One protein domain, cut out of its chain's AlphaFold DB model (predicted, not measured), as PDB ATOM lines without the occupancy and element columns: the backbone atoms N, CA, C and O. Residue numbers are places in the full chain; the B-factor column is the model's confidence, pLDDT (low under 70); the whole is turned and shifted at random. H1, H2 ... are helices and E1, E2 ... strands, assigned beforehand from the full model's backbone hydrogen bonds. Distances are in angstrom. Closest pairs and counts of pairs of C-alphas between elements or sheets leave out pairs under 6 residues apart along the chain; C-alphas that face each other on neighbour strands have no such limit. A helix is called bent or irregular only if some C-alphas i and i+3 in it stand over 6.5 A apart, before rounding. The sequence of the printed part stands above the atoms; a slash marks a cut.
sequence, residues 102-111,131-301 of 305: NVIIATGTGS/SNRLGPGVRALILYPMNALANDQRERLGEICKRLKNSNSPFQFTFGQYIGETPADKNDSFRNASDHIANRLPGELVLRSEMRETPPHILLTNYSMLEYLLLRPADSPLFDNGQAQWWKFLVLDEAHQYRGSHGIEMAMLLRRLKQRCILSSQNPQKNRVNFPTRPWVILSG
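What this domain is: This is residues 102 to 111 and 131 to 301 of the 305 residues of the protein "Helicase ATP-binding domain-containing protein" of Spirochaetaceae bacterium (UniProt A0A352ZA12). A twisted sheet of six parallel strands runs through the model, with the long helix H1 over one face and H4 over the other. The second long helix, H6, packs on H4 with residues 266 to 273, while H3 grazes the sheet by its edge strand E3 and H2 lies far out beyond it. The 181 printed residues follow the order E1 E2 H1 E3 H2 H3 E4 H4 H5 E5 H6 E6; across the sheet the order is E1 E6 E5 E2 E4 E3. The class is mixed, helices and strands, and the whole is compact, with a radius of gyration of the C-alphas of 16.5 A and spans of 44 by 38 by 36 A.

Where its parts are: E1 is residues 103 to 105, beginning at C-alpha 103 (-38.627, -26.231, 33.977). After the cut come E2, residues 140 to 144, and H1, residues 147 to 166, 28.4 A long. E3 is 175 to 178, H2 193 to 198, H3 208 to 213, and E4 218 to 222, 13.5 A long. H4, residues 223 to 231, spans 12.8 A; H5 is 233 to 238 and E5 249 to 252. H6, residues 260 to 280, is 31.0 A long, and E6, residues 296 to 300, ends at C-alpha 300 (-40.463, -28.175, 25.650).

How they stand to each other: In the sheet, N 103 of E1 and O 297 of E6 are 3.1 A apart, N 250 of E5 and O 296 of E6 2.8 A, N 141 of E2 and O 249 of E5 3.0 A, N 142 of E2 and O 219 of E4 2.9 A, and N 176 of E3 and O 218 of E4 3.0 A, each within hydrogen-bond range. E2, H1, E3 and E4, H4 H5, E5 are split strand-helix-strand units, parallel strands with another strand between them, and their crossovers are right-handed. E3, H2 H3, E4 and E5, H6, E6 are strand-helix-strand units, parallel neighbours joined through helices; the crossover of E5, H6, E6 is right-handed. H1 lies over E4 at a height over the sheet of 10.1 A; the closest C-alphas are those of Ala 150 and Leu 220, 6.3 A. H4 is on the opposite face, at a height of 9.6 A. H4 and H6 touch, closest at the C-alphas of Leu 230 and Leu 273, 6.9 A. H3 and H5 touch at a steep tilt of 66 degrees, closest at the C-alphas of Arg 212 and Pro 237, 5.6 A. H2 touches no helix and is not on the sheet. Every O i to N i+4 pair is within hydrogen-bond range in H1, H2, H3, H4 and H6; irregular H5, with C-alphas 234 and 237 7.4 A apart, has 0 of 2, and 2 of 3 O i to N i+3 pairs.

The domain as a whole: The C-alphas farthest apart, those of Asn 168 and Ser 261, are 48.3 A apart. Residues 112 to 130 are not printed, and C-alphas 111 and 131 are 33.2 A apart across this cut. The links E3 to H2 and H6 to E6 are long. The mean pLDDT of the printed part is 85.3; residue 110, residues 241 to 244 and residues 278 to 301 are under 70.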
ATOM      1  N   ASN A 102     -35.239 -26.338  37.400       86.25
ATOM      2  CA  ASN A 102     -35.540 -27.017  36.131       86.25
ATOM      3  C   ASN A 102     -37.008 -26.781  35.750       86.25
ATOM      4  O   ASN A 102     -37.877 -26.782  36.627       86.25
ATOM      5  N   VAL A 103     -37.292 -26.609  34.458       89.25
ATOM      6  CA  VAL A 103     -38.627 -26.231  33.977       89.25
ATOM      7  C   VAL A 103     -39.097 -27.205  32.903       89.25
ATOM      8  O   VAL A 103     -38.386 -27.497  31.948       89.25
ATOM      9  N   ILE A 104     -40.328 -27.688  33.043       90.06
ATOM     10  CA  ILE A 104     -41.032 -28.416  31.987       90.06
ATOM     11  C   ILE A 104     -42.132 -27.496  31.465       90.06
ATOM     12  O   ILE A 104     -42.969 -27.028  32.236       90.06
ATOM     13  N   ILE A 105     -42.105 -27.224  30.165       88.38
ATOM     14  CA  ILE A 105     -43.070 -26.393  29.452       88.38
ATOM     15  C   ILE A 105     -43.970 -27.325  28.641       88.38
ATOM     16  O   ILE A 105     -43.659 -27.711  27.512       88.38
ATOM     17  N   ALA A 106     -45.091 -27.696  29.255       85.25
ATOM     18  CA  ALA A 106     -46.106 -28.563  28.673       85.25
ATOM     19  C   ALA A 106     -47.227 -27.734  28.031       85.25
ATOM     20  O   ALA A 106     -48.334 -27.646  28.557       85.25
ATOM     21  N   THR A 107     -46.927 -27.075  26.913       81.31
ATOM     22  CA  THR A 107     -47.912 -26.289  26.155       81.31
ATOM     23  C   THR A 107     -48.010 -26.769  24.705       81.31
ATOM     24  O   THR A 107     -47.064 -27.334  24.140       81.31
ATOM     25  N   GLY A 108     -49.178 -26.548  24.093       72.12
ATOM     26  CA  GLY A 108     -49.453 -26.930  22.704       72.12
ATOM     27  C   GLY A 108     -48.513 -26.266  21.691       72.12
ATOM     28  O   GLY A 108     -47.793 -25.310  21.998       72.12
ATOM     29  N   THR A 109     -48.492 -26.779  20.468       71.50
ATOM     30  CA  THR A 109     -47.720 -26.205  19.356       71.50
ATOM     31  C   THR A 109     -48.181 -24.768  19.072       71.50
ATOM     32  O   THR A 109     -49.342 -24.434  19.278       71.50
ATOM     33  N   GLY A 110     -47.267 -23.874  18.682       69.31
ATOM     34  CA  GLY A 110     -47.602 -22.463  18.419       69.31
ATOM     35  C   GLY A 110     -47.890 -21.598  19.660       69.31
ATOM     36  O   GLY A 110     -48.184 -20.414  19.526       69.31
ATOM     37  N   SER A 111     -47.752 -22.139  20.876       72.00
ATOM     38  CA  SER A 111     -48.017 -21.406  22.128       72.00
ATOM     39  C   SER A 111     -46.940 -20.393  22.542       72.00
ATOM     40  O   SER A 111     -47.140 -19.675  23.514       72.00
ATOM     41  N   SER A 131     -21.662  -7.576  34.178       92.50
ATOM     42  CA  SER A 131     -20.605  -7.912  35.138       92.50
ATOM     43  C   SER A 131     -19.204  -8.066  34.525       92.50
ATOM     44  O   SER A 131     -18.295  -8.502  35.229       92.50
ATOM     45  N   ASN A 132     -19.011  -7.750  33.236       93.19
ATOM     46  CA  ASN A 132     -17.761  -7.943  32.483       93.19
ATOM     47  C   ASN A 132     -17.217  -9.389  32.512       93.19
ATOM     48  O   ASN A 132     -16.010  -9.620  32.472       93.19
ATOM     49  N   ARG A 133     -18.107 -10.388  32.585       91.94
ATOM     50  CA  ARG A 133     -17.763 -11.826  32.588       91.94
ATOM     51  C   ARG A 133     -18.093 -12.541  31.279       91.94
ATOM     52  O   ARG A 133     -17.786 -13.724  31.131       91.94
ATOM     53  N   LEU A 134     -18.730 -11.854  30.331       93.69
ATOM     54  CA  LEU A 134     -19.089 -12.431  29.040       93.69
ATOM     55  C   LEU A 134     -17.867 -12.497  28.104       93.69
ATOM     56  O   LEU A 134     -17.609 -11.575  27.340       93.69
ATOM     57  N   GLY A 135     -17.108 -13.592  28.182       92.25
ATOM     58  CA  GLY A 135     -16.103 -13.993  27.178       92.25
ATOM     59  C   GLY A 135     -16.536 -15.233  26.382       92.25
ATOM     60  O   GLY A 135     -17.638 -15.710  26.620       92.25
ATOM     61  N   PRO A 136     -15.706 -15.814  25.496       92.62
ATOM     62  CA  PRO A 136     -16.027 -17.057  24.778       92.62
ATOM     63  C   PRO A 136     -16.379 -18.232  25.711       92.62
ATOM     64  O   PRO A 136     -15.827 -18.342  26.808       92.62
ATOM     65  N   GLY A 137     -17.310 -19.092  25.288       92.06
ATOM     66  CA  GLY A 137     -17.753 -20.260  26.060       92.06
ATOM     67  C   GLY A 137     -19.236 -20.591  25.893       92.06
ATOM     68  O   GLY A 137     -20.084 -19.699  25.854       92.06
ATOM     69  N   VAL A 138     -19.576 -21.878  25.867       93.25
ATOM     70  CA  VAL A 138     -20.975 -22.314  25.753       93.25
ATOM     71  C   VAL A 138     -21.702 -22.122  27.085       93.25
ATOM     72  O   VAL A 138     -21.336 -22.713  28.098       93.25
ATOM     73  N   ARG A 139     -22.757 -21.294  27.088       92.56
ATOM     74  CA  ARG A 139     -23.675 -21.130  28.234       92.56
ATOM     75  C   ARG A 139     -24.936 -21.948  28.056       92.56
ATOM     76  O   ARG A 139     -25.488 -22.422  29.047       92.56
ATOM     77  N   ALA A 140     -25.405 -22.082  26.821       94.31
ATOM     78  CA  ALA A 140     -26.633 -22.788  26.501       94.31
ATOM     79  C   ALA A 140     -26.424 -23.774  25.353       94.31
ATOM     80  O   ALA A 140     -25.957 -23.387  24.285       94.31
ATOM     81  N   LEU A 141     -26.836 -25.023  25.565       94.69
ATOM     82  CA  LEU A 141     -27.024 -26.007  24.503       94.69
ATOM     83  C   LEU A 141     -28.513 -26.185  24.250       94.69
ATOM     84  O   LEU A 141     -29.266 -26.476  25.183       94.69
ATOM     85  N   ILE A 142     -28.925 -26.051  22.995       95.19
ATOM     86  CA  ILE A 142     -30.299 -26.297  22.568       95.19
ATOM     87  C   ILE A 142     -30.296 -27.500  21.633       95.19
ATOM     88  O   ILE A 142     -29.664 -27.481  20.574       95.19
ATOM     89  N   LEU A 143     -30.980 -28.557  22.065       93.62
ATOM     90  CA  LEU A 143     -31.132 -29.799  21.327       93.62
ATOM     91  C   LEU A 143     -32.467 -29.814  20.599       93.62
ATOM     92  O   LEU A 143     -33.525 -29.767  21.226       93.62
ATOM     93  N   TYR A 144     -32.380 -29.926  19.279       91.56
ATOM     94  CA  TYR A 144     -33.523 -30.094  18.398       91.56
ATOM     95  C   TYR A 144     -33.593 -31.530  17.872       91.56
ATOM     96  O   TYR A 144     -32.555 -32.119  17.550       91.56
ATOM     97  N   PRO A 145     -34.800 -32.106  17.724       85.81
ATOM     98  CA  PRO A 145     -34.958 -33.420  17.102       85.81
ATOM     99  C   PRO A 145     -34.693 -33.389  15.589       85.81
ATOM    100  O   PRO A 145     -34.306 -34.400  15.011       85.81
ATOM    101  N   MET A 146     -34.897 -32.233  14.943       85.44
ATOM    102  CA  MET A 146     -34.823 -32.063  13.492       85.44
ATOM    103  C   MET A 146     -34.003 -30.824  13.127       85.44
ATOM    104  O   MET A 146     -34.136 -29.778  13.763       85.44
ATOM    105  N   ASN A 147     -33.216 -30.912  12.049       88.50
ATOM    106  CA  ASN A 147     -32.408 -29.786  11.559       88.50
ATOM    107  C   ASN A 147     -33.265 -28.574  11.157       88.50
ATOM    108  O   ASN A 147     -32.821 -27.449  11.344       88.50
ATOM    109  N   ALA A 148     -34.494 -28.788  10.673       88.25
ATOM    110  CA  ALA A 148     -35.418 -27.704  10.330       88.25
ATOM    111  C   ALA A 148     -35.701 -26.781  11.531       88.25
ATOM    112  O   ALA A 148     -35.535 -25.573  11.423       88.25
ATOM    113  N   LEU A 149     -35.992 -27.349  12.707       88.12
ATOM    114  CA  LEU A 149     -36.215 -26.560  13.927       88.12
ATOM    115  C   LEU A 149     -34.945 -25.818  14.371       88.12
ATOM    116  O   LEU A 149     -35.010 -24.688  14.852       88.12
ATOM    117  N   ALA A 150     -33.776 -26.434  14.175       90.06
ATOM    118  CA  ALA A 150     -32.506 -25.770  14.439       90.06
ATOM    119  C   ALA A 150     -32.268 -24.588  13.478       90.06
ATOM    120  O   ALA A 150     -31.739 -23.567  13.915       90.06
ATOM    121  N   ASN A 151     -32.664 -24.707  12.204       92.25
ATOM    122  CA  ASN A 151     -32.575 -23.634  11.206       92.25
ATOM    123  C   ASN A 151     -33.518 -22.473  11.546       92.25
ATOM    124  O   ASN A 151     -33.074 -21.326  11.561       92.25
ATOM    125  N   ASP A 152     -34.765 -22.761  11.920       92.38
ATOM    126  CA  ASP A 152     -35.722 -21.736  12.357       92.38
ATOM    127  C   ASP A 152     -35.180 -20.961  13.571       92.38
ATOM    128  O   ASP A 152     -35.253 -19.729  13.649       92.38
ATOM    129  N   GLN A 153     -34.562 -21.671  14.523       93.88
ATOM    130  CA  GLN A 153     -33.947 -21.025  15.679       93.88
ATOM    131  C   GLN A 153     -32.700 -20.209  15.309       93.88
ATOM    132  O   GLN A 153     -32.483 -19.142  15.889       93.88
ATOM    133  N   ARG A 154     -31.886 -20.685  14.361       96.44
ATOM    134  CA  ARG A 154     -30.710 -19.973  13.832       96.44
ATOM    135  C   ARG A 154     -31.117 -18.613  13.265       96.44
ATOM    136  O   ARG A 154     -30.546 -17.596  13.658       96.44
ATOM    137  N   GLU A 155     -32.151 -18.581  12.425       97.00
ATOM    138  CA  GLU A 155     -32.701 -17.341  11.859       97.00
ATOM    139  C   GLU A 155     -33.205 -16.395  12.946       97.00
ATOM    140  O   GLU A 155     -32.873 -15.208  12.957       97.00
ATOM    141  N   ARG A 156     -33.937 -16.934  13.926       95.81
ATOM    142  CA  ARG A 156     -34.452 -16.151  15.049       95.81
ATOM    143  C   ARG A 156     -33.341 -15.507  15.885       95.81
ATOM    144  O   ARG A 156     -33.470 -14.342  16.259       95.81
ATOM    145  N   LEU A 157     -32.270 -16.238  16.200       98.06
ATOM    146  CA  LEU A 157     -31.120 -15.682  16.925       98.06
ATOM    147  C   LEU A 157     -30.412 -14.602  16.101       98.06
ATOM    148  O   LEU A 157     -30.094 -13.542  16.641       98.06
ATOM    149  N   GLY A 158     -30.234 -14.837  14.799       98.06
ATOM    150  CA  GLY A 158     -29.659 -13.858  13.878       98.06
ATOM    151  C   GLY A 158     -30.460 -12.560  13.812       98.06
ATOM    152  O   GLY A 158     -29.877 -11.477  13.834       98.06
ATOM    153  N   GLU A 159     -31.789 -12.650  13.809       97.81
ATOM    154  CA  GLU A 159     -32.679 -11.487  13.833       97.81
ATOM    155  C   GLU A 159     -32.579 -10.706  15.155       97.81
ATOM    156  O   GLU A 159     -32.525  -9.475  15.140       97.81
ATOM    157  N   ILE A 160     -32.463 -11.386  16.302       97.88
ATOM    158  CA  ILE A 160     -32.215 -10.712  17.590       97.88
ATOM    159  C   ILE A 160     -30.860  -9.990  17.559       97.88
ATOM    160  O   ILE A 160     -30.787  -8.810  17.900       97.88
ATOM    161  N   CYS A 161     -29.796 -10.655  17.099       98.19
ATOM    162  CA  CYS A 161     -28.476 -10.039  16.950       98.19
ATOM    163  C   CYS A 161     -28.494  -8.843  15.990       98.19
ATOM    164  O   CYS A 161     -27.822  -7.840  16.235       98.19
ATOM    165  N   LYS A 162     -29.270  -8.924  14.905       97.75
ATOM    166  CA  LYS A 162     -29.462  -7.823  13.959       97.75
ATOM    167  C   LYS A 162     -30.126  -6.624  14.634       97.75
ATOM    168  O   LYS A 162     -29.636  -5.509  14.480       97.75
ATOM    169  N   ARG A 163     -31.184  -6.839  15.422       97.19
ATOM    170  CA  ARG A 163     -31.842  -5.766  16.190       97.19
ATOM    171  C   ARG A 163     -30.908  -5.138  17.216       97.19
ATOM    172  O   ARG A 163     -30.833  -3.919  17.268       97.19
ATOM    173  N   LEU A 164     -30.144  -5.946  17.957       96.94
ATOM    174  CA  LEU A 164     -29.141  -5.440  18.902       96.94
ATOM    175  C   LEU A 164     -28.129  -4.521  18.206       96.94
ATOM    176  O   LEU A 164     -27.849  -3.432  18.705       96.94
ATOM    177  N   LYS A 165     -27.625  -4.921  17.031       95.38
ATOM    178  CA  LYS A 165     -26.722  -4.086  16.228       95.38
ATOM    179  C   LYS A 165     -27.391  -2.799  15.750       95.38
ATOM    180  O   LYS A 165     -26.810  -1.733  15.903       95.38
ATOM    181  N   ASN A 166     -28.606  -2.886  15.208       95.12
ATOM    182  CA  ASN A 166     -29.333  -1.724  14.691       95.12
ATOM    183  C   ASN A 166     -29.659  -0.698  15.787       95.12
ATOM    184  O   ASN A 166     -29.650   0.500  15.521       95.12
ATOM    185  N   SER A 167     -29.907  -1.161  17.011       92.31
ATOM    186  CA  SER A 167     -30.139  -0.305  18.178       92.31
ATOM    187  C   SER A 167     -28.846   0.162  18.862       92.31
ATOM    188  O   SER A 167     -28.921   0.756  19.933       92.31
ATOM    189  N   ASN A 168     -27.667  -0.102  18.279       91.81
ATOM    190  CA  ASN A 168     -26.352   0.200  18.861       91.81
ATOM    191  C   ASN A 168     -26.183  -0.323  20.301       91.81
ATOM    192  O   ASN A 168     -25.544   0.317  21.136       91.81
ATOM    193  N   SER A 169     -26.756  -1.495  20.594       93.75
ATOM    194  CA  SER A 169     -26.610  -2.137  21.898       93.75
ATOM    195  C   SER A 169     -25.133  -2.455  22.164       93.75
ATOM    196  O   SER A 169     -24.485  -3.088  21.321       93.75
ATOM    197  N   PRO A 170     -24.596  -2.106  23.347       93.25
ATOM    198  CA  PRO A 170     -23.248  -2.510  23.725       93.25
ATOM    199  C   PRO A 170     -23.183  -4.013  24.048       93.25
ATOM    200  O   PRO A 170     -22.127  -4.632  23.925       93.25
ATOM    201  N   PHE A 171     -24.318  -4.628  24.399       96.19
ATOM    202  CA  PHE A 171     -24.438  -6.072  24.556       96.19
ATOM    203  C   PHE A 171     -24.549  -6.763  23.193       96.19
ATOM    204  O   PHE A 171     -25.463  -6.478  22.411       96.19
ATOM    205  N   GLN A 172     -23.657  -7.725  22.954       96.50
ATOM    206  CA  GLN A 172     -23.690  -8.646  21.820       96.50
ATOM    207  C   GLN A 172     -23.453 -10.077  22.307       96.50
ATOM    208  O   GLN A 172     -22.788 -10.305  23.317       96.50
ATOM    209  N   PHE A 173     -23.967 -11.059  21.569       98.12
ATOM    210  CA  PHE A 173     -23.714 -12.467  21.848       98.12
ATOM    211  C   PHE A 173     -23.444 -13.249  20.564       98.12
ATOM    212  O   PHE A 173     -23.817 -12.823  19.471       98.12
ATOM    213  N   THR A 174     -22.795 -14.402  20.714       98.50
ATOM    214  CA  THR A 174     -22.517 -15.323  19.616       98.50
ATOM    215  C   THR A 174     -23.354 -16.589  19.731       98.50
ATOM    216  O   THR A 174     -23.679 -17.053  20.829       98.50
ATOM    217  N   PHE A 175     -23.688 -17.173  18.591       98.69
ATOM    218  CA  PHE A 175     -24.313 -18.484  18.514       98.69
ATOM    219  C   PHE A 175     -23.703 -19.300  17.376       98.69
ATOM    220  O   PHE A 175     -23.115 -18.747  16.451       98.69
ATOM    221  N   GLY A 176     -23.821 -20.619  17.450       97.88
ATOM    222  CA  GLY A 176     -23.373 -21.516  16.392       97.88
ATOM    223  C   GLY A 176     -24.350 -22.666  16.214       97.88
ATOM    224  O   GLY A 176     -24.933 -23.149  17.186       97.88
ATOM    225  N   GLN A 177     -24.527 -23.105  14.971       97.06
ATOM    226  CA  GLN A 177     -25.288 -24.304  14.649       97.06
ATOM    227  C   GLN A 177     -24.319 -25.423  14.267       97.06
ATOM    228  O   GLN A 177     -23.646 -25.352  13.240       97.06
ATOM    229  N   TYR A 178     -24.256 -26.467  15.092       96.06
ATOM    230  CA  TYR A 178     -23.397 -27.628  14.879       96.06
ATOM    231  C   TYR A 178     -24.253 -28.837  14.490       96.06
ATOM    232  O   TYR A 178     -24.689 -29.618  15.333       96.06
ATOM    233  N   ILE A 179     -24.497 -28.992  13.194       95.31
ATOM    234  CA  ILE A 179     -25.214 -30.109  12.574       95.31
ATOM    235  C   ILE A 179     -24.279 -30.879  11.620       95.31
ATOM    236  O   ILE A 179     -23.092 -30.560  11.473       95.31
ATOM    237  N   GLY A 180     -24.788 -31.941  10.989       93.50
ATOM    238  CA  GLY A 180     -24.004 -32.761  10.053       93.50
ATOM    239  C   GLY A 180     -23.442 -31.957   8.873       93.50
ATOM    240  O   GLY A 180     -22.305 -32.201   8.456       93.50
ATOM    241  N   GLU A 181     -24.214 -30.966   8.427       94.00
ATOM    242  CA  GLU A 181     -23.925 -30.050   7.318       94.00
ATOM    243  C   GLU A 181     -22.995 -28.894   7.707       94.00
ATOM    244  O   GLU A 181     -22.469 -28.238   6.825       94.00
ATOM    245  N   THR A 182     -22.710 -28.662   8.995       95.69
ATOM    246  CA  THR A 182     -21.800 -27.578   9.402       95.69
ATOM    247  C   THR A 182     -20.382 -27.819   8.860       95.69
ATOM    248  O   THR A 182     -19.770 -28.833   9.239       95.69
ATOM    249  N   PRO A 183     -19.826 -26.906   8.042       97.62
ATOM    250  CA  PRO A 183     -18.491 -27.039   7.462       97.62
ATOM    251  C   PRO A 183     -17.389 -27.138   8.520       97.62
ATOM    252  O   PRO A 183     -17.439 -26.478   9.563       97.62
ATOM    253  N   ALA A 184     -16.376 -27.966   8.262       96.12
ATOM    254  CA  ALA A 184     -15.238 -28.117   9.164       96.12
ATOM    255  C   ALA A 184     -14.420 -26.821   9.268       96.12
ATOM    256  O   ALA A 184     -14.123 -26.366  10.376       96.12
ATOM    257  N   ASP A 185     -14.109 -26.228   8.119       96.81
ATOM    258  CA  ASP A 185     -13.350 -24.994   7.954       96.81
ATOM    259  C   ASP A 185     -13.698 -24.329   6.605       96.81
ATOM    260  O   ASP A 185     -14.609 -24.767   5.902       96.81
ATOM    261  N   LYS A 186     -12.988 -23.248   6.254       96.25
ATOM    262  CA  LYS A 186     -13.240 -22.448   5.042       96.25
ATOM    263  C   LYS A 186     -12.995 -23.216   3.734       96.25
ATOM    264  O   LYS A 186     -13.506 -22.795   2.703       96.25
ATOM    265  N   ASN A 187     -12.230 -24.308   3.774       96.38
ATOM    266  CA  ASN A 187     -11.856 -25.112   2.612       96.38
ATOM    267  C   ASN A 187     -12.750 -26.357   2.443       96.38
ATOM    268  O   ASN A 187     -12.534 -27.140   1.517       96.38
ATOM    269  N   ASP A 188     -13.740 -26.565   3.318       95.44
ATOM    270  CA  ASP A 188     -14.660 -27.705   3.256       95.44
ATOM    271  C   ASP A 188     -15.678 -27.536   2.113       95.44
ATOM    272  O   ASP A 188     -16.789 -27.027   2.290       95.44
ATOM    273  N   SER A 189     -15.284 -27.970   0.914       93.88
ATOM    274  CA  SER A 189     -16.140 -27.961  -0.275       93.88
ATOM    275  C   SER A 189     -17.269 -28.991  -0.209       93.88
ATOM    276  O   SER A 189     -18.319 -28.763  -0.795       93.88
ATOM    277  N   PHE A 190     -17.101 -30.088   0.539       95.38
ATOM    278  CA  PHE A 190     -18.128 -31.129   0.675       95.38
ATOM    279  C   PHE A 190     -19.387 -30.604   1.374       95.38
ATOM    280  O   PHE A 190     -20.498 -31.026   1.059       95.38
ATOM    281  N   ARG A 191     -19.215 -29.675   2.319       95.12
ATOM    282  CA  ARG A 191     -20.309 -29.018   3.050       95.12
ATOM    283  C   ARG A 191     -20.603 -27.603   2.554       95.12
ATOM    284  O   ARG A 191     -21.232 -26.839   3.272       95.12
ATOM    285  N   ASN A 192     -20.139 -27.238   1.358       95.44
ATOM    286  CA  ASN A 192     -20.360 -25.918   0.761       95.44
ATOM    287  C   ASN A 192     -19.975 -24.754   1.699       95.44
ATOM    288  O   ASN A 192     -20.760 -23.829   1.909       95.44
ATOM    289  N   ALA A 193     -18.762 -24.775   2.273       96.19
ATOM    290  CA  ALA A 193     -18.310 -23.751   3.226       96.19
ATOM    291  C   ALA A 193     -18.531 -22.308   2.737       96.19
ATOM    292  O   ALA A 193     -18.942 -21.449   3.518       96.19
ATOM    293  N   SER A 194     -18.315 -22.054   1.445       96.25
ATOM    294  CA  SER A 194     -18.553 -20.753   0.812       96.25
ATOM    295  C   SER A 194     -19.993 -20.261   0.984       96.25
ATOM    296  O   SER A 194     -20.191 -19.097   1.333       96.25
ATOM    297  N   ASP A 195     -20.988 -21.136   0.822       95.81
ATOM    298  CA  ASP A 195     -22.407 -20.778   0.944       95.81
ATOM    299  C   ASP A 195     -22.777 -20.472   2.397       95.81
ATOM    300  O   ASP A 195     -23.485 -19.503   2.674       95.81
ATOM    301  N   HIS A 196     -22.255 -21.251   3.347       95.75
ATOM    302  CA  HIS A 196     -22.447 -20.986   4.775       95.75
ATOM    303  C   HIS A 196     -21.828 -19.649   5.197       95.75
ATOM    304  O   HIS A 196     -22.418 -18.906   5.979       95.75
ATOM    305  N   ILE A 197     -20.648 -19.316   4.665       96.88
ATOM    306  CA  ILE A 197     -19.980 -18.039   4.937       96.88
ATOM    307  C   ILE A 197     -20.759 -16.875   4.316       96.88
ATOM    308  O   ILE A 197     -20.923 -15.849   4.977       96.88
ATOM    309  N   ALA A 198     -21.263 -17.033   3.089       97.06
ATOM    310  CA  ALA A 198     -22.054 -16.014   2.402       97.06
ATOM    311  C   ALA A 198     -23.392 -15.731   3.108       97.06
ATOM    312  O   ALA A 198     -23.812 -14.579   3.191       97.06
ATOM    313  N   ASN A 199     -24.029 -16.762   3.673       96.38
ATOM    314  CA  ASN A 199     -25.319 -16.669   4.368       96.38
ATOM    315  C   ASN A 199     -25.192 -16.482   5.893       96.38
ATOM    316  O   ASN A 199     -26.131 -16.776   6.644       96.38
ATOM    317  N   ARG A 200     -24.033 -16.005   6.364       97.62
ATOM    318  CA  ARG A 200     -23.770 -15.775   7.788       97.62
ATOM    319  C   ARG A 200     -24.719 -14.727   8.363       97.62
ATOM    320  O   ARG A 200     -24.798 -13.595   7.884       97.62
ATOM    321  N   LEU A 201     -25.355 -15.072   9.475       98.06
ATOM    322  CA  LEU A 201     -26.173 -14.151  10.250       98.06
ATOM    323  C   LEU A 201     -25.333 -13.359  11.270       98.06
ATOM    324  O   LEU A 201     -24.269 -13.801  11.712       98.06
ATOM    325  N   PRO A 202     -25.791 -12.169  11.699       97.69
ATOM    326  CA  PRO A 202     -25.126 -11.424  12.762       97.69
ATOM    327  C   PRO A 202     -24.957 -12.260  14.040       97.69
ATOM    328  O   PRO A 202     -25.927 -12.797  14.559       97.69
ATOM    329  N   GLY A 203     -23.730 -12.337  14.564       96.94
ATOM    330  CA  GLY A 203     -23.415 -13.114  15.771       96.94
ATOM    331  C   GLY A 203     -23.223 -14.616  15.529       96.94
ATOM    332  O   GLY A 203     -22.947 -15.348  16.475       96.94
ATOM    333  N   GLU A 204     -23.331 -15.088  14.288       98.50
ATOM    334  CA  GLU A 204     -23.194 -16.505  13.965       98.50
ATOM    335  C   GLU A 204     -21.736 -16.930  13.715       98.50
ATOM    336  O   GLU A 204     -20.986 -16.290  12.964       98.50
ATOM    337  N   LEU A 205     -21.365 -18.063  14.312       98.38
ATOM    338  CA  LEU A 205     -20.191 -18.857  13.962       98.38
ATOM    339  C   LEU A 205     -20.646 -20.002  13.055       98.38
ATOM    340  O   LEU A 205     -21.419 -20.865  13.479       98.38
ATOM    341  N   VAL A 206     -20.188 -19.992  11.804       97.81
ATOM    342  CA  VAL A 206     -20.699 -20.885  10.748       97.81
ATOM    343  C   VAL A 206     -19.808 -22.106  10.542       97.81
ATOM    344  O   VAL A 206     -20.259 -23.107   9.993       97.81
ATOM    345  N   LEU A 207     -18.552 -22.049  10.999       98.06
ATOM    346  CA  LEU A 207     -17.581 -23.131  10.842       98.06
ATOM    347  C   LEU A 207     -17.321 -23.845  12.168       98.06
ATOM    348  O   LEU A 207     -17.282 -23.232  13.238       98.06
ATOM    349  N   ARG A 208     -17.044 -25.151  12.100       97.19
ATOM    350  CA  ARG A 208     -16.618 -25.918  13.281       97.19
ATOM    351  C   ARG A 208     -15.296 -25.393  13.836       97.19
ATOM    352  O   ARG A 208     -15.140 -25.355  15.051       97.19
ATOM    353  N   SER A 209     -14.362 -24.981  12.978       96.62
ATOM    354  CA  SER A 209     -13.101 -24.358  13.396       96.62
ATOM    355  C   SER A 209     -13.323 -23.076  14.204       96.62
ATOM    356  O   SER A 209     -12.768 -22.959  15.291       96.62
ATOM    357  N   GLU A 210     -14.209 -22.183  13.749       97.19
ATOM    358  CA  GLU A 210     -14.576 -20.951  14.468       97.19
ATOM    359  C   GLU A 210     -15.160 -21.257  15.848       97.19
ATOM    360  O   GLU A 210     -14.737 -20.679  16.849       97.19
ATOM    361  N   MET A 211     -16.100 -22.207  15.904       96.12
ATOM    362  CA  MET A 211     -16.720 -22.631  17.158       96.12
ATOM    363  C   MET A 211     -15.720 -23.274  18.123       96.12
ATOM    364  O   MET A 211     -15.908 -23.184  19.326       96.12
ATOM    365  N   ARG A 212     -14.660 -23.929  17.644       94.06
ATOM    366  CA  ARG A 212     -13.622 -24.504  18.518       94.06
ATOM    367  C   ARG A 212     -12.658 -23.444  19.037       94.06
ATOM    368  O   ARG A 212     -12.244 -23.522  20.188       94.06
ATOM    369  N   GLU A 213     -12.297 -22.488  18.188       93.81
ATOM    370  CA  GLU A 213     -11.365 -21.411  18.524       93.81
ATOM    371  C   GLU A 213     -11.998 -20.400  19.486       93.81
ATOM    372  O   GLU A 213     -11.410 -20.048  20.507       93.81
ATOM    373  N   THR A 214     -13.234 -19.986  19.199       94.00
ATOM    374  CA  THR A 214     -13.994 -19.026  20.007       94.00
ATOM    375  C   THR A 214     -15.396 -19.563  20.297       94.00
ATOM    376  O   THR A 214     -16.356 -19.174  19.637       94.00
ATOM    377  N   PRO A 215     -15.550 -20.472  21.280       95.19
ATOM    378  CA  PRO A 215     -16.827 -21.130  21.531       95.19
ATOM    379  C   PRO A 215     -18.014 -20.170  21.686       95.19
ATOM    380  O   PRO A 215     -17.915 -19.185  22.430       95.19
ATOM    381  N   PRO A 216     -19.137 -20.442  20.990       97.25
ATOM    382  CA  PRO A 216     -20.284 -19.548  20.976       97.25
ATOM    383  C   PRO A 216     -20.992 -19.539  22.329       97.25
ATOM    384  O   PRO A 216     -20.953 -20.525  23.060       97.25
ATOM    385  N   HIS A 217     -21.726 -18.469  22.635       97.38
ATOM    386  CA  HIS A 217     -22.536 -18.410  23.857       97.38
ATOM    387  C   HIS A 217     -23.717 -19.395  23.828       97.38
ATOM    388  O   HIS A 217     -24.054 -19.987  24.859       97.38
ATOM    389  N   ILE A 218     -24.330 -19.581  22.654       98.00
ATOM    390  CA  ILE A 218     -25.450 -20.503  22.424       98.00
ATOM    391  C   ILE A 218     -25.069 -21.502  21.328       98.00
ATOM    392  O   ILE A 218     -24.732 -21.107  20.214       98.00
ATOM    393  N   LEU A 219     -25.152 -22.798  21.624       97.31
ATOM    394  CA  LEU A 219     -24.896 -23.873  20.672       97.31
ATOM    395  C   LEU A 219     -26.208 -24.582  20.317       97.31
ATOM    396  O   LEU A 219     -26.882 -25.129  21.190       97.31
ATOM    397  N   LEU A 220     -26.565 -24.578  19.033       97.56
ATOM    398  CA  LEU A 220     -27.696 -25.332  18.490       97.56
ATOM    399  C   LEU A 220     -27.175 -26.640  17.899       97.56
ATOM    400  O   LEU A 220     -26.236 -26.628  17.102       97.56
ATOM    401  N   THR A 221     -27.773 -27.772  18.255       96.00
ATOM    402  CA  THR A 221     -27.391 -29.065  17.676       96.00
ATOM    403  C   THR A 221     -28.541 -30.070  17.740       96.00
ATOM    404  O   THR A 221     -29.634 -29.761  18.217       96.00
ATOM    405  N   ASN A 222     -28.300 -31.277  17.239       93.12
ATOM    406  CA  ASN A 222     -29.201 -32.418  17.357       93.12
ATOM    407  C   ASN A 222     -28.531 -33.537  18.171       93.12
ATOM    408  O   ASN A 222     -27.338 -33.478  18.479       93.12
ATOM    409  N   TYR A 223     -29.300 -34.561  18.540       90.25
ATOM    410  CA  TYR A 223     -28.804 -35.660  19.373       90.25
ATOM    411  C   TYR A 223     -27.614 -36.394  18.728       90.25
ATOM    412  O   TYR A 223     -26.615 -36.641  19.405       90.25
ATOM    413  N   SER A 224     -27.662 -36.663  17.418       91.00
ATOM    414  CA  SER A 224     -26.588 -37.361  16.701       91.00
ATOM    415  C   SER A 224     -25.283 -36.567  16.725       91.00
ATOM    416  O   SER A 224     -24.214 -37.117  16.972       91.00
ATOM    417  N   MET A 225     -25.344 -35.255  16.492       94.50
ATOM    418  CA  MET A 225     -24.153 -34.411  16.543       94.50
ATOM    419  C   MET A 225     -23.646 -34.204  17.960       94.50
ATOM    420  O   MET A 225     -22.432 -34.147  18.140       94.50
ATOM    421  N   LEU A 226     -24.521 -34.171  18.968       94.25
ATOM    422  CA  LEU A 226     -24.074 -34.161  20.357       94.25
ATOM    423  C   LEU A 226     -23.244 -35.411  20.694       94.25
ATOM    424  O   LEU A 226     -22.242 -35.295  21.394       94.25
ATOM    425  N   GLU A 227     -23.589 -36.590  20.170       92.81
ATOM    426  CA  GLU A 227     -22.750 -37.785  20.342       92.81
ATOM    427  C   GLU A 227     -21.353 -37.597  19.754       92.81
ATOM    428  O   GLU A 227     -20.359 -37.846  20.437       92.81
ATOM    429  N   TYR A 228     -21.262 -37.088  18.524       92.56
ATOM    430  CA  TYR A 228     -19.969 -36.795  17.905       92.56
ATOM    431  C   TYR A 228     -19.166 -35.759  18.695       92.56
ATOM    432  O   TYR A 228     -17.973 -35.958  18.924       92.56
ATOM    433  N   LEU A 229     -19.821 -34.685  19.138       92.75
ATOM    434  CA  LEU A 229     -19.232 -33.627  19.958       92.75
ATOM    435  C   LEU A 229     -18.648 -34.181  21.268       92.75
ATOM    436  O   LEU A 229     -17.566 -33.777  21.695       92.75
ATOM    437  N   LEU A 230     -19.326 -35.153  21.884       90.31
ATOM    438  CA  LEU A 230     -18.865 -35.789  23.116       90.31
ATOM    439  C   LEU A 230     -17.742 -36.816  22.915       90.31
ATOM    440  O   LEU A 230     -17.099 -37.174  23.900       90.31
ATOM    441  N   LEU A 231     -17.488 -37.275  21.689       89.88
ATOM    442  CA  LEU A 231     -16.460 -38.282  21.398       89.88
ATOM    443  C   LEU A 231     -15.190 -37.691  20.779       89.88
ATOM    444  O   LEU A 231     -14.104 -38.234  20.968       89.88
ATOM    445  N   ARG A 232     -15.297 -36.588  20.032       90.19
ATOM    446  CA  ARG A 232     -14.166 -36.015  19.291       90.19
ATOM    447  C   ARG A 232     -13.289 -35.134  20.190       90.19
ATOM    448  O   ARG A 232     -13.776 -34.134  20.721       90.19
ATOM    449  N   PRO A 233     -11.973 -35.406  20.293       88.56
ATOM    450  CA  PRO A 233     -11.055 -34.551  21.051       88.56
ATOM    451  C   PRO A 233     -10.987 -33.114  20.521       88.56
ATOM    452  O   PRO A 233     -10.887 -32.176  21.302       88.56
ATOM    453  N   ALA A 234     -11.110 -32.928  19.202       89.56
ATOM    454  CA  ALA A 234     -11.080 -31.606  18.571       89.56
ATOM    455  C   ALA A 234     -12.233 -30.684  19.011       89.56
ATOM    456  O   ALA A 234     -12.098 -29.468  18.941       89.56
ATOM    457  N   ASP A 235     -13.355 -31.251  19.463       90.56
ATOM    458  CA  ASP A 235     -14.524 -30.500  19.935       90.56
ATOM    459  C   ASP A 235     -14.484 -30.257  21.460       90.56
ATOM    460  O   ASP A 235     -15.373 -29.619  22.018       90.56
ATOM    461  N   SER A 236     -13.418 -30.707  22.134       87.06
ATOM    462  CA  SER A 236     -13.172 -30.486  23.562       87.06
ATOM    463  C   SER A 236     -13.271 -29.022  24.009       87.06
ATOM    464  O   SER A 236     -13.892 -28.796  25.043       87.06
ATOM    465  N   PRO A 237     -12.807 -28.007  23.250       88.38
ATOM    466  CA  PRO A 237     -12.968 -26.603  23.649       88.38
ATOM    467  C   PRO A 237     -14.417 -26.154  23.907       88.38
ATOM    468  O   PRO A 237     -14.625 -25.199  24.648       88.38
ATOM    469  N   LEU A 238     -15.421 -26.840  23.343       88.50
ATOM    470  CA  LEU A 238     -16.842 -26.533  23.564       88.50
ATOM    471  C   LEU A 238     -17.351 -26.975  24.949       88.50
ATOM    472  O   LEU A 238     -18.389 -26.492  25.413       88.50
ATOM    473  N   PHE A 239     -16.641 -27.899  25.602       83.69
ATOM    474  CA  PHE A 239     -17.066 -28.526  26.856       83.69
ATOM    475  C   PHE A 239     -16.022 -28.451  27.964       83.69
ATOM    476  O   PHE A 239     -16.419 -28.308  29.109       83.69
ATOM    477  N   ASP A 240     -14.732 -28.563  27.649       74.94
ATOM    478  CA  ASP A 240     -13.639 -28.756  28.601       74.94
ATOM    479  C   ASP A 240     -12.678 -27.541  28.631       74.94
ATOM    480  O   ASP A 240     -13.055 -26.420  28.289       74.94
ATOM    481  N   ASN A 241     -11.429 -27.722  29.090       64.12
ATOM    482  CA  ASN A 241     -10.380 -26.683  29.153       64.12
ATOM    483  C   ASN A 241     -10.750 -25.424  29.963       64.12
ATOM    484  O   ASN A 241     -10.295 -24.318  29.672       64.12
ATOM    485  N   GLY A 242     -11.572 -25.581  31.002       60.94
ATOM    486  CA  GLY A 242     -12.047 -24.463  31.820       60.94
ATOM    487  C   GLY A 242     -13.188 -23.667  31.182       60.94
ATOM    488  O   GLY A 242     -13.633 -22.698  31.783       60.94
ATOM    489  N   GLN A 243     -13.697 -24.076  30.014       67.12
ATOM    490  CA  GLN A 243     -14.907 -23.495  29.423       67.12
ATOM    491  C   GLN A 243     -16.192 -24.182  29.904       67.12
ATOM    492  O   GLN A 243     -17.263 -23.576  29.872       67.12
ATOM    493  N   ALA A 244     -16.078 -25.397  30.454       68.00
ATOM    494  CA  ALA A 244     -17.162 -26.111  31.132       68.00
ATOM    495  C   ALA A 244     -17.884 -25.252  32.175       68.00
ATOM    496  O   ALA A 244     -19.098 -25.341  32.322       68.00
ATOM    497  N   GLN A 245     -17.126 -24.406  32.881       71.50
ATOM    498  CA  GLN A 245     -17.609 -23.566  33.980       71.50
ATOM    499  C   GLN A 245     -18.735 -22.607  33.572       71.50
ATOM    500  O   GLN A 245     -19.472 -22.131  34.431       71.50
ATOM    501  N   TRP A 246     -18.865 -22.314  32.275       80.94
ATOM    502  CA  TRP A 246     -19.871 -21.395  31.750       80.94
ATOM    503  C   TRP A 246     -21.222 -22.065  31.489       80.94
ATOM    504  O   TRP A 246     -22.227 -21.365  31.358       80.94
ATOM    505  N   TRP A 247     -21.274 -23.399  31.436       85.75
ATOM    506  CA  TRP A 247     -22.494 -24.132  31.118       85.75
ATOM    507  C   TRP A 247     -23.591 -23.857  32.143       85.75
ATOM    508  O   TRP A 247     -23.466 -24.152  33.334       85.75
ATOM    509  N   LYS A 248     -24.714 -23.335  31.651       87.12
ATOM    510  CA  LYS A 248     -25.872 -22.985  32.467       87.12
ATOM    511  C   LYS A 248     -27.130 -23.677  31.961       87.12
ATOM    512  O   LYS A 248     -27.792 -24.340  32.745       87.12
ATOM    513  N   PHE A 249     -27.447 -23.621  30.673       91.50
ATOM    514  CA  PHE A 249     -28.724 -24.101  30.140       91.50
ATOM    515  C   PHE A 249     -28.567 -25.322  29.230       91.50
ATOM    516  O   PHE A 249     -27.669 -25.387  28.393       91.50
ATOM    517  N   LEU A 250     -29.486 -26.274  29.378       92.81
ATOM    518  CA  LEU A 250     -29.694 -27.403  28.478       92.81
ATOM    519  C   LEU A 250     -31.175 -27.439  28.088       92.81
ATOM    520  O   LEU A 250     -32.035 -27.814  28.881       92.81
ATOM    521  N   VAL A 251     -31.485 -27.062  26.859       93.19
ATOM    522  CA  VAL A 251     -32.856 -27.076  26.348       93.19
ATOM    523  C   VAL A 251     -33.051 -28.334  25.515       93.19
ATOM    524  O   VAL A 251     -32.258 -28.604  24.615       93.19
ATOM    525  N   LEU A 252     -34.095 -29.101  25.824       92.06
ATOM    526  CA  LEU A 252     -34.563 -30.213  25.003       92.06
ATOM    527  C   LEU A 252     -35.884 -29.794  24.370       92.06
ATOM    528  O   LEU A 252     -36.906 -29.709  25.064       92.06
ATOM    529  N   ASP A 253     -35.853 -29.509  23.074       88.94
ATOM    530  CA  ASP A 253     -37.079 -29.232  22.344       88.94
ATOM    531  C   ASP A 253     -37.757 -30.526  21.899       88.94
ATOM    532  O   ASP A 253     -37.114 -31.555  21.693       88.94
ATOM    533  N   GLU A 254     -39.080 -30.474  21.815       86.88
ATOM    534  CA  GLU A 254     -39.951 -31.622  21.571       86.88
ATOM    535  C   GLU A 254     -39.613 -32.868  22.405       86.88
ATOM    536  O   GLU A 254     -39.642 -34.003  21.932       86.88
ATOM    537  N   ALA A 255     -39.380 -32.663  23.703       84.56
ATOM    538  CA  ALA A 255     -38.999 -33.707  24.649       84.56
ATOM    539  C   ALA A 255     -39.984 -34.890  24.710       84.56
ATOM    540  O   ALA A 255     -39.623 -35.986  25.135       84.56
ATOM    541  N   HIS A 256     -41.225 -34.681  24.262       82.62
ATOM    542  CA  HIS A 256     -42.242 -35.718  24.132       82.62
ATOM    543  C   HIS A 256     -41.859 -36.835  23.136       82.62
ATOM    544  O   HIS A 256     -42.384 -37.943  23.270       82.62
ATOM    545  N   GLN A 257     -40.951 -36.563  22.188       84.00
ATOM    546  CA  GLN A 257     -40.430 -37.531  21.213       84.00
ATOM    547  C   GLN A 257     -39.452 -38.535  21.841       84.00
ATOM    548  O   GLN A 257     -39.267 -39.635  21.321       84.00
ATOM    549  N   TYR A 258     -38.851 -38.207  22.989       84.19
ATOM    550  CA  TYR A 258     -37.883 -39.071  23.666       84.19
ATOM    551  C   TYR A 258     -38.593 -40.134  24.520       84.19
ATOM    552  O   TYR A 258     -38.694 -40.019  25.741       84.19
ATOM    553  N   ARG A 259     -39.104 -41.186  23.870       84.56
ATOM    554  CA  ARG A 259     -39.771 -42.333  24.516       84.56
ATOM    555  C   ARG A 259     -39.163 -43.662  24.061       84.56
ATOM    556  O   ARG A 259     -38.436 -43.719  23.073       84.56
ATOM    557  N   GLY A 260     -39.453 -44.737  24.797       90.44
ATOM    558  CA  GLY A 260     -38.968 -46.081  24.471       90.44
ATOM    559  C   GLY A 260     -37.438 -46.172  24.440       90.44
ATOM    560  O   GLY A 260     -36.761 -45.555  25.264       90.44
ATOM    561  N   SER A 261     -36.897 -46.921  23.479       88.75
ATOM    562  CA  SER A 261     -35.449 -47.075  23.271       88.75
ATOM    563  C   SER A 261     -34.743 -45.736  23.041       88.75
ATOM    564  O   SER A 261     -33.741 -45.454  23.693       88.75
ATOM    565  N   HIS A 262     -35.318 -44.867  22.207       84.31
ATOM    566  CA  HIS A 262     -34.749 -43.552  21.913       84.31
ATOM    567  C   HIS A 262     -34.675 -42.653  23.161       84.31
ATOM    568  O   HIS A 262     -33.706 -41.924  23.369       84.31
ATOM    569  N   GLY A 263     -35.660 -42.756  24.061       87.75
ATOM    570  CA  GLY A 263     -35.621 -42.083  25.361       87.75
ATOM    571  C   GLY A 263     -34.478 -42.566  26.264       87.75
ATOM    572  O   GLY A 263     -33.860 -41.757  26.961       87.75
ATOM    573  N   ILE A 264     -34.154 -43.865  26.233       90.62
ATOM    574  CA  ILE A 264     -33.031 -44.442  26.991       90.62
ATOM    575  C   ILE A 264     -31.696 -43.929  26.442       90.62
ATOM    576  O   ILE A 264     -30.848 -43.487  27.223       90.62
ATOM    577  N   GLU A 265     -31.521 -43.938  25.121       89.81
ATOM    578  CA  GLU A 265     -30.324 -43.411  24.452       89.81
ATOM    579  C   GLU A 265     -30.107 -41.935  24.790       89.81
ATOM    580  O   GLU A 265     -29.028 -41.557  25.256       89.81
ATOM    581  N   MET A 266     -31.158 -41.116  24.676       89.75
ATOM    582  CA  MET A 266     -31.107 -39.700  25.034       89.75
ATOM    583  C   MET A 266     -30.745 -39.510  26.513       89.75
ATOM    584  O   MET A 266     -29.892 -38.689  26.851       89.75
ATOM    585  N   ALA A 267     -31.322 -40.304  27.421       89.31
ATOM    586  CA  ALA A 267     -30.981 -40.243  28.840       89.31
ATOM    587  C   ALA A 267     -29.503 -40.592  29.103       89.31
ATOM    588  O   ALA A 267     -28.847 -39.923  29.909       89.31
ATOM    589  N   MET A 268     -28.954 -41.606  28.424       91.31
ATOM    590  CA  MET A 268     -27.531 -41.953  28.511       91.31
ATOM    591  C   MET A 268     -26.639 -40.849  27.937       91.31
ATOM    592  O   MET A 268     -25.639 -40.486  28.559       91.31
ATOM    593  N   LEU A 269     -27.026 -40.264  26.805       91.19
ATOM    594  CA  LEU A 269     -26.330 -39.143  26.183       91.19
ATOM    595  C   LEU A 269     -26.246 -37.935  27.125       91.19
ATOM    596  O   LEU A 269     -25.164 -37.390  27.347       91.19
ATOM    597  N   LEU A 270     -27.359 -37.568  27.765       89.38
ATOM    598  CA  LEU A 270     -27.388 -36.472  28.737       89.38
ATOM    599  C   LEU A 270     -26.566 -36.764  29.992       89.38
ATOM    600  O   LEU A 270     -25.973 -35.844  30.557       89.38
ATOM    601  N   ARG A 271     -26.509 -38.024  30.442       87.94
ATOM    602  CA  ARG A 271     -25.628 -38.427  31.549       87.94
ATOM    603  C   ARG A 271     -24.159 -38.226  31.181       87.94
ATOM    604  O   ARG A 271     -23.438 -37.626  31.975       87.94
ATOM    605  N   ARG A 272     -23.741 -38.635  29.974       89.69
ATOM    606  CA  ARG A 272     -22.372 -38.409  29.470       89.69
ATOM    607  C   ARG A 272     -22.041 -36.921  29.362       89.69
ATOM    608  O   ARG A 272     -20.991 -36.507  29.843       89.69
ATOM    609  N   LEU A 273     -22.953 -36.114  28.810       87.81
ATOM    610  CA  LEU A 273     -22.787 -34.658  28.734       87.81
ATOM    611  C   LEU A 273     -22.584 -34.046  30.126       87.81
ATOM    612  O   LEU A 273     -21.611 -33.333  30.355       87.81
ATOM    613  N   LYS A 274     -23.468 -34.369  31.080       82.12
ATOM    614  CA  LYS A 274     -23.359 -33.872  32.459       82.12
ATOM    615  C   LYS A 274     -22.039 -34.277  33.102       82.12
ATOM    616  O   LYS A 274     -21.396 -33.442  33.726       82.12
ATOM    617  N   GLN A 275     -21.633 -35.535  32.945       82.62
ATOM    618  CA  GLN A 275     -20.378 -36.026  33.501       82.62
ATOM    619  C   GLN A 275     -19.176 -35.280  32.916       82.62
ATOM    620  O   GLN A 275     -18.299 -34.876  33.674       82.62
ATOM    621  N   ARG A 276     -19.163 -35.031  31.601       81.94
ATOM    622  CA  ARG A 276     -18.093 -34.280  30.936       81.94
ATOM    623  C   ARG A 276     -17.969 -32.853  31.481       81.94
ATOM    624  O   ARG A 276     -16.896 -32.465  31.933       81.94
ATOM    625  N   CYS A 277     -19.082 -32.121  31.570       76.50
ATOM    626  CA  CYS A 277     -19.087 -30.756  32.110       76.50
ATOM    627  C   CYS A 277     -18.704 -30.693  33.606       76.50
ATOM    628  O   CYS A 277     -18.022 -29.761  34.037       76.50
ATOM    629  N   ILE A 278     -19.112 -31.684  34.410       67.19
ATOM    630  CA  ILE A 278     -18.781 -31.745  35.846       67.19
ATOM    631  C   ILE A 278     -17.297 -32.069  36.059       67.19
ATOM    632  O   ILE A 278     -16.640 -31.387  36.843       67.19
ATOM    633  N   LEU A 279     -16.756 -33.079  35.366       58.28
ATOM    634  CA  LEU A 279     -15.359 -33.504  35.525       58.28
ATOM    635  C   LEU A 279     -14.373 -32.401  35.131       58.28
ATOM    636  O   LEU A 279     -13.382 -32.193  35.826       58.28
ATOM    637  N   SER A 280     -14.670 -31.639  34.075       54.47
ATOM    638  CA  SER A 280     -13.822 -30.515  33.666       54.47
ATOM    639  C   SER A 280     -13.742 -29.396  34.722       54.47
ATOM    640  O   SER A 280     -12.760 -28.655  34.775       54.47
ATOM    641  N   SER A 281     -14.726 -29.314  35.622       49.75
ATOM    642  CA  SER A 281     -14.815 -28.283  36.663       49.75
ATOM    643  C   SER A 281     -14.098 -28.645  37.969       49.75
ATOM    644  O   SER A 281     -13.977 -27.800  38.852       49.75
ATOM    645  N   GLN A 282     -13.618 -29.886  38.111       45.62
ATOM    646  CA  GLN A 282     -12.950 -30.379  39.325       45.62
ATOM    647  C   GLN A 282     -11.413 -30.279  39.280       45.62
ATOM    648  O   GLN A 282     -10.744 -30.835  40.150       45.62
ATOM    649  N   ASN A 283     -10.828 -29.571  38.307       42.75
ATOM    650  CA  ASN A 283      -9.373 -29.425  38.232       42.75
ATOM    651  C   ASN A 283      -8.844 -28.583  39.432       42.75
ATOM    652  O   ASN A 283      -9.172 -27.396  39.511       42.75
ATOM    653  N   PRO A 284      -8.037 -29.136  40.368       40.47
ATOM    654  CA  PRO A 284      -7.839 -28.568  41.716       40.47
ATOM    655  C   PRO A 284      -7.065 -27.244  41.803       40.47
ATOM    656  O   PRO A 284      -6.999 -26.653  42.878       40.47
ATOM    657  N   GLN A 285      -6.453 -26.774  40.710       42.34
ATOM    658  CA  GLN A 285      -5.622 -25.560  40.705       42.34
ATOM    659  C   GLN A 285      -6.383 -24.259  40.410       42.34
ATOM    660  O   GLN A 285      -5.796 -23.181  40.480       42.34
ATOM    661  N   LYS A 286      -7.681 -24.316  40.101       41.28
ATOM    662  CA  LYS A 286      -8.517 -23.117  39.960       41.28
ATOM    663  C   LYS A 286      -9.644 -23.193  40.979       41.28
ATOM    664  O   LYS A 286     -10.313 -24.214  41.081       41.28
ATOM    665  N   ASN A 287      -9.775 -22.122  41.765       32.66
ATOM    666  CA  ASN A 287     -10.758 -21.926  42.829       32.66
ATOM    667  C   ASN A 287     -12.075 -22.656  42.561       32.66
ATOM    668  O   ASN A 287     -12.601 -22.565  41.457       32.66
ATOM    669  N   ARG A 288     -12.608 -23.320  43.596       32.28
ATOM    670  CA  ARG A 288     -13.940 -23.941  43.630       32.28
ATOM    671  C   ARG A 288     -15.001 -22.961  43.116       32.28
ATOM    672  O   ARG A 288     -15.613 -22.230  43.891       32.28
ATOM    673  N   VAL A 289     -15.228 -22.944  41.807       33.16
ATOM    674  CA  VAL A 289     -16.400 -22.316  41.218       33.16
ATOM    675  C   VAL A 289     -17.530 -23.287  41.504       33.16
ATOM    676  O   VAL A 289     -17.521 -24.421  41.027       33.16
ATOM    677  N   ASN A 290     -18.474 -22.861  42.342       33.66
ATOM    678  CA  ASN A 290     -19.736 -23.559  42.529       33.66
ATOM    679  C   ASN A 290     -20.414 -23.677  41.163       33.66
ATOM    680  O   ASN A 290     -21.105 -22.760  40.715       33.66
ATOM    681  N   PHE A 291     -20.221 -24.815  40.500       37.69
ATOM    682  CA  PHE A 291     -21.110 -25.243  39.439       37.69
ATOM    683  C   PHE A 291     -22.522 -25.232  40.042       37.69
ATOM    684  O   PHE A 291     -22.713 -25.817  41.118       37.69
ATOM    685  N   PRO A 292     -23.534 -24.599  39.420       41.78
ATOM    686  CA  PRO A 292     -24.897 -24.959  39.761       41.78
ATOM    687  C   PRO A 292     -24.964 -26.457  39.498       41.78
ATOM    688  O   PRO A 292     -24.681 -26.903  38.391       41.78
ATOM    689  N   THR A 293     -25.256 -27.243  40.526       42.06
ATOM    690  CA  THR A 293     -25.136 -28.709  40.551       42.06
ATOM    691  C   THR A 293     -25.878 -29.432  39.419       42.06
ATOM    692  O   THR A 293     -25.787 -30.656  39.317       42.06
ATOM    693  N   ARG A 294     -26.625 -28.722  38.560       49.31
ATOM    694  CA  ARG A 294     -27.320 -29.232  37.379       49.31
ATOM    695  C   ARG A 294     -27.370 -28.147  36.282       49.31
ATOM    696  O   ARG A 294     -27.815 -27.038  36.585       49.31
ATOM    697  N   PRO A 295     -27.001 -28.443  35.018       50.59
ATOM    698  CA  PRO A 295     -27.450 -27.624  33.897       50.59
ATOM    699  C   PRO A 295     -28.978 -27.641  33.873       50.59
ATOM    700  O   PRO A 295     -29.604 -28.664  34.178       50.59
ATOM    701  N   TRP A 296     -29.564 -26.497  33.557       61.34
ATOM    702  CA  TRP A 296     -30.990 -26.271  33.682       61.34
ATOM    703  C   TRP A 296     -31.668 -26.964  32.529       61.34
ATOM    704  O   TRP A 296     -31.461 -26.578  31.383       61.34
ATOM    705  N   VAL A 297     -32.441 -27.998  32.837       57.69
ATOM    706  CA  VAL A 297     -33.161 -28.732  31.808       57.69
ATOM    707  C   VAL A 297     -34.469 -28.008  31.555       57.69
ATOM    708  O   VAL A 297     -35.324 -27.957  32.444       57.69
ATOM    709  N   ILE A 298     -34.601 -27.442  30.359       62.56
ATOM    710  CA  ILE A 298     -35.877 -26.927  29.876       62.56
ATOM    711  C   ILE A 298     -36.435 -27.936  28.884       62.56
ATOM    712  O   ILE A 298     -35.890 -28.095  27.795       62.56
ATOM    713  N   LEU A 299     -37.488 -28.644  29.286       62.50
ATOM    714  CA  LEU A 299     -38.203 -29.576  28.415       62.50
ATOM    715  C   LEU A 299     -39.363 -28.835  27.760       62.50
ATOM    716  O   LEU A 299     -40.248 -28.355  28.463       62.50
ATOM    717  N   SER A 300     -39.372 -28.755  26.436       56.84
ATOM    718  CA  SER A 300     -40.463 -28.175  25.650       56.84
ATOM    719  C   SER A 300     -41.173 -29.286  24.879       56.84
ATOM    720  O   SER A 300     -40.521 -30.169  24.335       56.84
ATOM    721  N   GLY A 301     -42.506 -29.292  24.852       56.59
ATOM    722  CA  GLY A 301     -43.272 -30.247  24.045       56.59
ATOM    723  C   GLY A 301     -44.738 -30.340  24.473       56.59
ATOM    724  O   GLY A 301     -45.049 -30.042  25.627       56.59
TER     725      GLY A 301